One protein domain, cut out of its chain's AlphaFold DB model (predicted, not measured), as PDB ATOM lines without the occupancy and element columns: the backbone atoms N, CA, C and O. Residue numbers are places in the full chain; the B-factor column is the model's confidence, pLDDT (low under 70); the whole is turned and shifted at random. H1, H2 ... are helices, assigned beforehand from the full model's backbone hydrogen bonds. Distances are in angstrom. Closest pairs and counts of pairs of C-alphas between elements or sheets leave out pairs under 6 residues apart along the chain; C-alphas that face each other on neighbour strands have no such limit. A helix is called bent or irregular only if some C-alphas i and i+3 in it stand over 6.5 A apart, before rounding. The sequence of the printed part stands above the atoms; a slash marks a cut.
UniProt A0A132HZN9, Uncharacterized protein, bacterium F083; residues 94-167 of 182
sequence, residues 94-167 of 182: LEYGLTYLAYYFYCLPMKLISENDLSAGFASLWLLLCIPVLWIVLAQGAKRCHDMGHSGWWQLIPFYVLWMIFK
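Overview. This is residues 94 to 167 of the 182 residues of an uncharacterized protein of bacterium F083 (UniProt A0A132HZN9). A long helical hairpin, with H1 and H2 side by side, has a small head of two short helices, H3 and H4, near the end where H1 begins and H2 ends. The two long helices meet over part of their lengths, with residues 96 to 103 and 133 to 144. The printed part has 74 residues, with four named helices in the order H1, H2, H3, H4 and no named strand; its class is all helix. It is loose, with a radius of gyration of the C-alphas of 14.8 A, and a rod in outline, spanning 45 by 21 by 20 A.

Arrangement. H2, residues 120 to 147, forms a helical hairpin with H1, residues 94 to 112: they touch at a shallow tilt of 18 degrees, opposite ways, and their closest C-alphas, of Tyr 96 and Gln 140, are 6.2 A apart. H3, residues 152 to 156, touches H2 with the C-alphas of Gly 152 and Ala 142 closest, 3.8 A apart. H4, residues 160 to 166, is close to H1 but not clearly touching, with the C-alphas of Ile 165 and Gly 97 closest, 7.3 A apart. H1 and H3 are apart. Every O i to N i+4 pair is within hydrogen-bond range in H4, against 12 of 15 in H1, 21 of 24 in H2 and 0 of 1 in H3, where 1 of 2 O i to N i+3 pairs is.

Along the chain. H2 is 40.6 A long, with a kink of 31 degrees near residue 129. H1 begins at C-alpha 94 (219.874, 174.734, 50.753), is 26.8 A long and is irregular, with C-alphas 106 and 109 7.1 A apart. H3 is 8.6 A long; H4, 10.3 A, ends at C-alpha 166 (222.894, 167.514, 43.272).

Size, cuts and confidence. The two C-alphas farthest apart, of Asn 116 and Gly 149, are 46.4 A apart. The printed part has no cut and no long link. Mean pLDDT of the printed part is 93.3, and no printed residue is under 70.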
ATOM      1  N   LEU A  94     220.461 174.720  49.410       91.25
ATOM      2  CA  LEU A  94     219.874 174.734  50.753       91.25
ATOM      3  C   LEU A  94     218.528 175.461  50.755       91.25
ATOM      4  O   LEU A  94     217.547 174.902  51.227       91.25
ATOM      5  N   GLU A  95     218.472 176.662  50.176       93.44
ATOM      6  CA  GLU A  95     217.231 177.437  50.067       93.44
ATOM      7  C   GLU A  95     216.184 176.671  49.253       93.44
ATOM      8  O   GLU A  95     215.073 176.454  49.727       93.44
ATOM      9  N   TYR A  96     216.587 176.136  48.096       93.94
ATOM     10  CA  TYR A  96     215.734 175.291  47.261       93.94
ATOM     11  C   TYR A  96     215.201 174.053  48.005       93.94
ATOM     12  O   TYR A  96     214.005 173.760  47.972       93.94
ATOM     13  N   GLY A  97     216.080 173.334  48.709       93.25
ATOM     14  CA  GLY A  97     215.724 172.143  49.477       93.25
ATOM     15  C   GLY A  97     214.795 172.457  50.646       93.25
ATOM     16  O   GLY A  97     213.855 171.708  50.897       93.25
ATOM     17  N   LEU A  98     215.000 173.587  51.325       94.19
ATOM     18  CA  LEU A  98     214.147 174.018  52.426       94.19
ATOM     19  C   LEU A  98     212.770 174.501  51.931       94.19
ATOM     20  O   LEU A  98     211.775 174.215  52.593       94.19
ATOM     21  N   THR A  99     212.666 175.109  50.741       94.44
ATOM     22  CA  THR A  99     211.364 175.342  50.084       94.44
ATOM     23  C   THR A  99     210.628 174.029  49.826       94.44
ATOM     24  O   THR A  99     209.446 173.917  50.147       94.44
ATOM     25  N   TYR A 100     211.312 173.022  49.277       93.00
ATOM     26  CA  TYR A 100     210.710 171.708  49.025       93.00
ATOM     27  C   TYR A 100     210.303 170.992  50.316       93.00
ATOM     28  O   TYR A 100     209.249 170.359  50.364       93.00
ATOM     29  N   LEU A 101     211.100 171.123  51.376       95.00
ATOM     30  CA  LEU A 101     210.771 170.584  52.690       95.00
ATOM     31  C   LEU A 101     209.525 171.263  53.277       95.00
ATOM     32  O   LEU A 101     208.624 170.580  53.757       95.00
ATOM     33  N   ALA A 102     209.435 172.593  53.190       95.06
ATOM     34  CA  ALA A 102     208.251 173.338  53.612       95.06
ATOM     35  C   ALA A 102     207.006 172.938  52.802       95.06
ATOM     36  O   ALA A 102     205.939 172.732  53.377       95.06
ATOM     37  N   TYR A 103     207.148 172.754  51.486       95.19
ATOM     38  CA  TYR A 103     206.081 172.241  50.625       95.19
ATOM     39  C   TYR A 103     205.632 170.830  51.034       95.19
ATOM     40  O   TYR A 103     204.436 170.557  51.108       95.19
ATOM     41  N   TYR A 104     206.571 169.941  51.363       94.69
ATOM     42  CA  TYR A 104     206.249 168.599  51.843       94.69
ATOM     43  C   TYR A 104     205.429 168.635  53.139       94.69
ATOM     44  O   TYR A 104     204.398 167.967  53.223       94.69
ATOM     45  N   PHE A 105     205.838 169.449  54.118       95.75
ATOM     46  CA  PHE A 105     205.080 169.626  55.361       95.75
ATOM     47  C   PHE A 105     203.725 170.288  55.138       95.75
ATOM     48  O   PHE A 105     202.762 169.908  55.797       95.75
ATOM     49  N   TYR A 106     203.626 171.220  54.186       94.25
ATOM     50  CA  TYR A 106     202.342 171.763  53.764       94.25
ATOM     51  C   TYR A 106     201.441 170.645  53.235       94.25
ATOM     52  O   TYR A 106     200.317 170.523  53.683       94.25
ATOM     53  N   CYS A 107     201.913 169.756  52.360       94.00
ATOM     54  CA  CYS A 107     201.081 168.671  51.826       94.00
ATOM     55  C   CYS A 107     200.793 167.523  52.812       94.00
ATOM     56  O   CYS A 107     199.916 166.701  52.537       94.00
ATOM     57  N   LEU A 108     201.524 167.420  53.925       94.06
ATOM     58  CA  LEU A 108     201.458 166.278  54.839       94.06
ATOM     59  C   LEU A 108     200.062 166.049  55.458       94.06
ATOM     60  O   LEU A 108     199.609 164.908  55.414       94.06
ATOM     61  N   PRO A 109     199.327 167.063  55.963       91.25
ATOM     62  CA  PRO A 109     198.001 166.858  56.547       91.25
ATOM     63  C   PRO A 109     197.001 166.222  55.575       91.25
ATOM     64  O   PRO A 109     196.278 165.312  55.966       91.25
ATOM     65  N   MET A 110     197.016 166.618  54.294       90.56
ATOM     66  CA  MET A 110     196.150 166.004  53.273       90.56
ATOM     67  C   MET A 110     196.441 164.521  53.048       90.56
ATOM     68  O   MET A 110     195.566 163.794  52.602       90.56
ATOM     69  N   LYS A 111     197.669 164.067  53.319       91.38
ATOM     70  CA  LYS A 111     198.048 162.653  53.191       91.38
ATOM     71  C   LYS A 111     197.655 161.823  54.412       91.38
ATOM     72  O   LYS A 111     197.607 160.604  54.310       91.38
ATOM     73  N   LEU A 112     197.459 162.466  55.564       92.56
ATOM     74  CA  LEU A 112     197.148 161.801  56.832       92.56
ATOM     75  C   LEU A 112     195.642 161.726  57.104       92.56
ATOM     76  O   LEU A 112     195.203 160.839  57.831       92.56
ATOM     77  N   ILE A 113     194.859 162.650  56.546       91.00
ATOM     78  CA  ILE A 113     193.401 162.669  56.681       91.00
ATOM     79  C   ILE A 113     192.790 161.661  55.701       91.00
ATOM     80  O   ILE A 113     193.123 161.654  54.518       91.00
ATOM     81  N   SER A 114     191.887 160.816  56.201       91.00
ATOM     82  CA  SER A 114     191.094 159.898  55.380       91.00
ATOM     83  C   SER A 114     190.106 160.673  54.507       91.00
ATOM     84  O   SER A 114     189.519 161.656  54.957       91.00
ATOM     85  N   GLU A 115     189.853 160.199  53.286       86.94
ATOM     86  CA  GLU A 115     188.875 160.815  52.375       86.94
ATOM     87  C   GLU A 115     187.474 160.912  53.000       86.94
ATOM     88  O   GLU A 115     186.761 161.884  52.770       86.94
ATOM     89  N   ASN A 116     187.111 159.950  53.855       89.25
ATOM     90  CA  ASN A 116     185.817 159.923  54.543       89.25
ATOM     91  C   ASN A 116     185.679 161.005  55.626       89.25
ATOM     92  O   ASN A 116     184.562 161.393  55.960       89.25
ATOM     93  N   ASP A 117     186.800 161.496  56.157       89.19
ATOM     94  CA  ASP A 117     186.837 162.520  57.207       89.19
ATOM     95  C   ASP A 117     187.062 163.929  56.626       89.19
ATOM     96  O   ASP A 117     187.064 164.930  57.351       89.19
ATOM     97  N   LEU A 118     187.254 164.036  55.305       91.06
ATOM     98  CA  LEU A 118     187.569 165.287  54.630       91.06
ATOM     99  C   LEU A 118     186.292 166.060  54.269       91.06
ATOM    100  O   LEU A 118     185.578 165.741  53.321       91.06
ATOM    101  N   SER A 119     186.026 167.150  54.988       93.06
ATOM    102  CA  SER A 119     184.938 168.067  54.626       93.06
ATOM    103  C   SER A 119     185.196 168.753  53.278       93.06
ATOM    104  O   SER A 119     186.271 169.316  53.050       93.06
ATOM    105  N   ALA A 120     184.172 168.811  52.418       91.38
ATOM    106  CA  ALA A 120     184.229 169.502  51.125       91.38
ATOM    107  C   ALA A 120     184.634 170.985  51.248       91.38
ATOM    108  O   ALA A 120     185.366 171.507  50.401       91.38
ATOM    109  N   GLY A 121     184.206 171.666  52.319       93.00
ATOM    110  CA  GLY A 121     184.580 173.061  52.568       93.00
ATOM    111  C   GLY A 121     186.073 173.214  52.867       93.00
ATOM    112  O   GLY A 121     186.731 174.103  52.328       93.00
ATOM    113  N   PHE A 122     186.629 172.297  53.660       91.38
ATOM    114  CA  PHE A 122     188.055 172.279  53.972       91.38
ATOM    115  C   PHE A 122     188.903 171.929  52.739       91.38
ATOM    116  O   PHE A 122     189.882 172.620  52.466       91.38
ATOM    117  N   ALA A 123     188.483 170.942  51.939       91.56
ATOM    118  CA  ALA A 123     189.137 170.602  50.674       91.56
ATOM    119  C   ALA A 123     189.165 171.789  49.691       91.56
ATOM    120  O   ALA A 123     190.185 172.058  49.056       91.56
ATOM    121  N   SER A 124     188.063 172.541  49.600       93.94
ATOM    122  CA  SER A 124     187.966 173.713  48.719       93.94
ATOM    123  C   SER A 124     188.887 174.850  49.168       93.94
ATOM    124  O   SER A 124     189.597 175.436  48.350       93.94
ATOM    125  N   LEU A 125     188.922 175.142  50.473       94.06
ATOM    126  CA  LEU A 125     189.836 176.135  51.042       94.06
ATOM    127  C   LEU A 125     191.299 175.731  50.825       94.06
ATOM    128  O   LEU A 125     192.122 176.559  50.440       94.06
ATOM    129  N   TRP A 126     191.610 174.450  51.030       94.06
ATOM    130  CA  TRP A 126     192.941 173.907  50.799       94.06
ATOM    131  C   TRP A 126     193.399 174.107  49.353       94.06
ATOM    132  O   TRP A 126     194.504 174.592  49.111       94.06
ATOM    133  N   LEU A 127     192.536 173.785  48.385       92.31
ATOM    134  CA  LEU A 127     192.813 173.971  46.963       92.31
ATOM    135  C   LEU A 127     193.108 175.440  46.621       92.31
ATOM    136  O   LEU A 127     194.026 175.719  45.851       92.31
ATOM    137  N   LEU A 128     192.376 176.378  47.222       95.38
ATOM    138  CA  LEU A 128     192.616 177.809  47.039       95.38
ATOM    139  C   LEU A 128     193.985 178.228  47.598       95.38
ATOM    140  O   LEU A 128     194.725 178.962  46.940       95.38
ATOM    141  N   LEU A 129     194.362 177.713  48.771       94.81
ATOM    142  CA  LEU A 129     195.670 177.967  49.387       94.81
ATOM    143  C   LEU A 129     196.833 177.281  48.652       94.81
ATOM    144  O   LEU A 129     197.969 177.747  48.734       94.81
ATOM    145  N   CYS A 130     196.574 176.231  47.867       94.44
ATOM    146  CA  CYS A 130     197.600 175.605  47.032       94.44
ATOM    147  C   CYS A 130     198.145 176.548  45.952       94.44
ATOM    148  O   CYS A 130     199.303 176.403  45.573       94.44
ATOM    149  N   ILE A 131     197.361 177.512  45.462       95.31
ATOM    150  CA  ILE A 131     197.770 178.421  44.379       95.31
ATOM    151  C   ILE A 131     199.040 179.218  44.741       95.31
ATOM    152  O   ILE A 131     200.036 179.098  44.020       95.31
ATOM    153  N   PRO A 132     199.079 179.997  45.843       95.56
ATOM    154  CA  PRO A 132     200.289 180.725  46.225       95.56
ATOM    155  C   PRO A 132     201.452 179.795  46.597       95.56
ATOM    156  O   PRO A 132     202.608 180.133  46.348       95.56
ATOM    157  N   VAL A 133     201.174 178.612  47.153       95.44
ATOM    158  CA  VAL A 133     202.217 177.629  47.478       95.44
ATOM    159  C   VAL A 133     202.881 177.094  46.208       95.44
ATOM    160  O   VAL A 133     204.108 177.070  46.116       95.44
ATOM    161  N   LEU A 134     202.089 176.721  45.200       95.12
ATOM    162  CA  LEU A 134     202.590 176.292  43.895       95.12
ATOM    163  C   LEU A 134     203.409 177.398  43.228       95.12
ATOM    164  O   LEU A 134     204.481 177.122  42.692       95.12
ATOM    165  N   TRP A 135     202.949 178.647  43.316       96.50
ATOM    166  CA  TRP A 135     203.690 179.795  42.804       96.50
ATOM    167  C   TRP A 135     205.083 179.907  43.425       96.50
ATOM    168  O   TRP A 135     206.071 180.042  42.707       96.50
ATOM    169  N   ILE A 136     205.178 179.790  44.751       96.31
ATOM    170  CA  ILE A 136     206.453 179.821  45.476       96.31
ATOM    171  C   ILE A 136     207.377 178.686  45.017       96.31
ATOM    172  O   ILE A 136     208.546 178.934  44.726       96.31
ATOM    173  N   VAL A 137     206.874 177.452  44.915       95.44
ATOM    174  CA  VAL A 137     207.688 176.300  44.485       95.44
ATOM    175  C   VAL A 137     208.223 176.504  43.065       95.44
ATOM    176  O   VAL A 137     209.406 176.264  42.820       95.44
ATOM    177  N   LEU A 138     207.388 177.006  42.151       96.06
ATOM    178  CA  LEU A 138     207.782 177.301  40.772       96.06
ATOM    179  C   LEU A 138     208.794 178.446  40.684       96.06
ATOM    180  O   LEU A 138     209.746 178.358  39.907       96.06
ATOM    181  N   ALA A 139     208.611 179.500  41.481       96.12
ATOM    182  CA  ALA A 139     209.525 180.635  41.542       96.12
ATOM    183  C   ALA A 139     210.908 180.205  42.043       96.12
ATOM    184  O   ALA A 139     211.926 180.503  41.419       96.12
ATOM    185  N   GLN A 140     210.959 179.431  43.127       95.94
ATOM    186  CA  GLN A 140     212.215 178.917  43.673       95.94
ATOM    187  C   GLN A 140     212.880 177.910  42.721       95.94
ATOM    188  O   GLN A 140     214.088 177.976  42.496       95.94
ATOM    189  N   GLY A 141     212.106 177.025  42.086       95.50
ATOM    190  CA  GLY A 141     212.622 176.116  41.061       95.50
ATOM    191  C   GLY A 141     213.222 176.850  39.860       95.50
ATOM    192  O   GLY A 141     214.311 176.493  39.405       95.50
ATOM    193  N   ALA A 142     212.592 177.936  39.409       96.62
ATOM    194  CA  ALA A 142     213.138 178.777  38.350       96.62
ATOM    195  C   ALA A 142     214.465 179.430  38.761       96.62
ATOM    196  O   ALA A 142     215.446 179.308  38.031       96.62
ATOM    197  N   LYS A 143     214.554 180.018  39.962       95.56
ATOM    198  CA  LYS A 143     215.816 180.580  40.478       95.56
ATOM    199  C   LYS A 143     216.921 179.535  40.629       95.56
ATOM    200  O   LYS A 143     218.103 179.854  40.500       95.56
ATOM    201  N   ARG A 144     216.566 178.277  40.910       95.69
ATOM    202  CA  ARG A 144     217.529 177.169  40.950       95.69
ATOM    203  C   ARG A 144     218.021 176.801  39.549       95.69
ATOM    204  O   ARG A 144     219.207 176.524  39.391       95.69
ATOM    205  N   CYS A 145     217.149 176.849  38.540       95.81
ATOM    206  CA  CYS A 145     217.543 176.715  37.132       95.81
ATOM    207  C   CYS A 145     218.480 177.857  36.709       95.81
ATOM    208  O   CYS A 145     219.532 177.604  36.123       95.81
ATOM    209  N   HIS A 146     218.138 179.091  37.087       95.50
ATOM    210  CA  HIS A 146     218.932 180.293  36.833       95.50
ATOM    211  C   HIS A 146     220.331 180.206  37.452       95.50
ATOM    212  O   HIS A 146     221.315 180.614  36.835       95.50
ATOM    213  N   ASP A 147     220.447 179.609  38.643       94.25
ATOM    214  CA  ASP A 147     221.742 179.378  39.285       94.25
ATOM    215  C   ASP A 147     222.660 178.447  38.478       94.25
ATOM    216  O   ASP A 147     223.872 178.522  38.626       94.25
ATOM    217  N   MET A 148     222.115 177.597  37.604       94.00
ATOM    218  CA  MET A 148     222.878 176.723  36.702       94.00
ATOM    219  C   MET A 148     222.996 177.277  35.271       94.00
ATOM    220  O   MET A 148     223.450 176.556  34.386       94.00
ATOM    221  N   GLY A 149     222.554 178.514  35.021       92.31
ATOM    222  CA  GLY A 149     222.584 179.131  33.690       92.31
ATOM    223  C   GLY A 149     221.485 178.642  32.736       92.31
ATOM    224  O   GLY A 149     221.542 178.902  31.537       92.31
ATOM    225  N   HIS A 150     220.467 177.944  33.245       94.12
ATOM    226  CA  HIS A 150     219.329 177.465  32.459       94.12
ATOM    227  C   HIS A 150     218.100 178.360  32.639       94.12
ATOM    228  O   HIS A 150     217.944 179.014  33.668       94.12
ATOM    229  N   SER A 151     217.184 178.353  31.666       94.94
ATOM    230  CA  SER A 151     215.901 179.048  31.816       94.94
ATOM    231  C   SER A 151     215.023 178.372  32.873       94.94
ATOM    232  O   SER A 151     215.073 177.154  33.050       94.94
ATOM    233  N   GLY A 152     214.164 179.144  33.546       94.12
ATOM    234  CA  GLY A 152     213.262 178.626  34.582       94.12
ATOM    235  C   GLY A 152     212.313 177.507  34.126       94.12
ATOM    236  O   GLY A 152     211.791 176.770  34.957       94.12
ATOM    237  N   TRP A 153     212.122 177.332  32.817       95.06
ATOM    238  CA  TRP A 153     211.304 176.268  32.230       95.06
ATOM    239  C   TRP A 153     211.924 174.872  32.337       95.06
ATOM    240  O   TRP A 153     211.200 173.881  32.251       95.06
ATOM    241  N   TRP A 154     213.235 174.762  32.579       94.69
ATOM    242  CA  TRP A 154     213.906 173.466  32.726       94.69
ATOM    243  C   TRP A 154     213.366 172.638  33.896       94.69
ATOM    244  O   TRP A 154     213.414 171.412  33.846       94.69
ATOM    245  N   GLN A 155     212.769 173.276  34.906       94.19
ATOM    246  CA  GLN A 155     212.132 172.569  36.019       94.19
ATOM    247  C   GLN A 155     210.966 171.658  35.599       94.19
ATOM    248  O   GLN A 155     210.614 170.756  36.353       94.19
ATOM    249  N   LEU A 156     210.369 171.877  34.418       93.81
ATOM    250  CA  LEU A 156     209.280 171.046  33.892       93.81
ATOM    251  C   LEU A 156     209.769 169.733  33.269       93.81
ATOM    252  O   LEU A 156     208.962 168.846  32.995       93.81
ATOM    253  N   ILE A 157     211.074 169.604  33.024       94.31
ATOM    254  CA  ILE A 157     211.648 168.379  32.473       94.31
ATOM    255  C   ILE A 157     211.530 167.277  33.541       94.31
ATOM    256  O   ILE A 157     211.995 167.465  34.672       94.31
ATOM    257  N   PRO A 158     210.945 166.108  33.210       89.38
ATOM    258  CA  PRO A 158     210.850 164.992  34.143       89.38
ATOM    259  C   PRO A 158     212.214 164.642  34.747       89.38
ATOM    260  O   PRO A 158     213.226 164.626  34.050       89.38
ATOM    261  N   PHE A 159     212.243 164.369  36.053       89.12
ATOM    262  CA  PHE A 159     213.453 164.062  36.833       89.12
ATOM    263  C   PHE A 159     214.503 165.180  36.942       89.12
ATOM    264  O   PHE A 159     215.468 165.021  37.692       89.12
ATOM    265  N   TYR A 160     214.315 166.341  36.305       91.94
ATOM    266  CA  TYR A 160     215.265 167.452  36.421       91.94
ATOM    267  C   TYR A 160     215.369 167.983  37.853       91.94
ATOM    268  O   TYR A 160     216.440 168.389  38.289       91.94
ATOM    269  N   VAL A 161     214.296 167.872  38.639       88.00
ATOM    270  CA  VAL A 161     214.302 168.160  40.084       88.00
ATOM    271  C   VAL A 161     215.410 167.404  40.824       88.00
ATOM    272  O   VAL A 161     216.103 168.001  41.645       88.00
ATOM    273  N   LEU A 162     215.656 166.130  40.493       88.62
ATOM    274  CA  LEU A 162     216.748 165.356  41.097       88.62
ATOM    275  C   LEU A 162     218.110 165.942  40.714       88.62
ATOM    276  O   LEU A 162     218.975 166.123  41.567       88.62
ATOM    277  N   TRP A 163     218.280 166.306  39.442       90.62
ATOM    278  CA  TRP A 163     219.495 166.963  38.962       90.62
ATOM    279  C   TRP A 163     219.754 168.296  39.680       90.62
ATOM    280  O   TRP A 163     220.877 168.548  40.120       90.62
ATOM    281  N   MET A 164     218.716 169.115  39.878       91.69
ATOM    282  CA  MET A 164     218.804 170.417  40.554       91.69
ATOM    283  C   MET A 164     219.276 170.327  42.012       91.69
ATOM    284  O   MET A 164     219.904 171.271  42.511       91.69
ATOM    285  N   ILE A 165     218.995 169.203  42.685       89.88
ATOM    286  CA  ILE A 165     219.407 168.942  44.071       89.88
ATOM    287  C   ILE A 165     220.909 168.659  44.154       89.88
ATOM    288  O   ILE A 165     221.557 169.130  45.085       89.88
ATOM    289  N   PHE A 166     221.487 167.929  43.198       89.56
ATOM    290  CA  PHE A 166     222.894 167.514  43.272       89.56
ATOM    291  C   PHE A 166     223.852 168.460  42.546       89.56
ATOM    292  O   PHE A 166     224.984 168.661  42.990       89.56
ATOM    293  N   LYS A 167     223.418 169.064  41.438       91.12
ATOM    294  CA  LYS A 167     224.286 169.885  40.592       91.12
ATOM    295  C   LYS A 167     224.746 171.157  41.315       91.12
ATOM    296  O   LYS A 167     224.009 171.752  42.102       91.12
TER     297      LYS A 167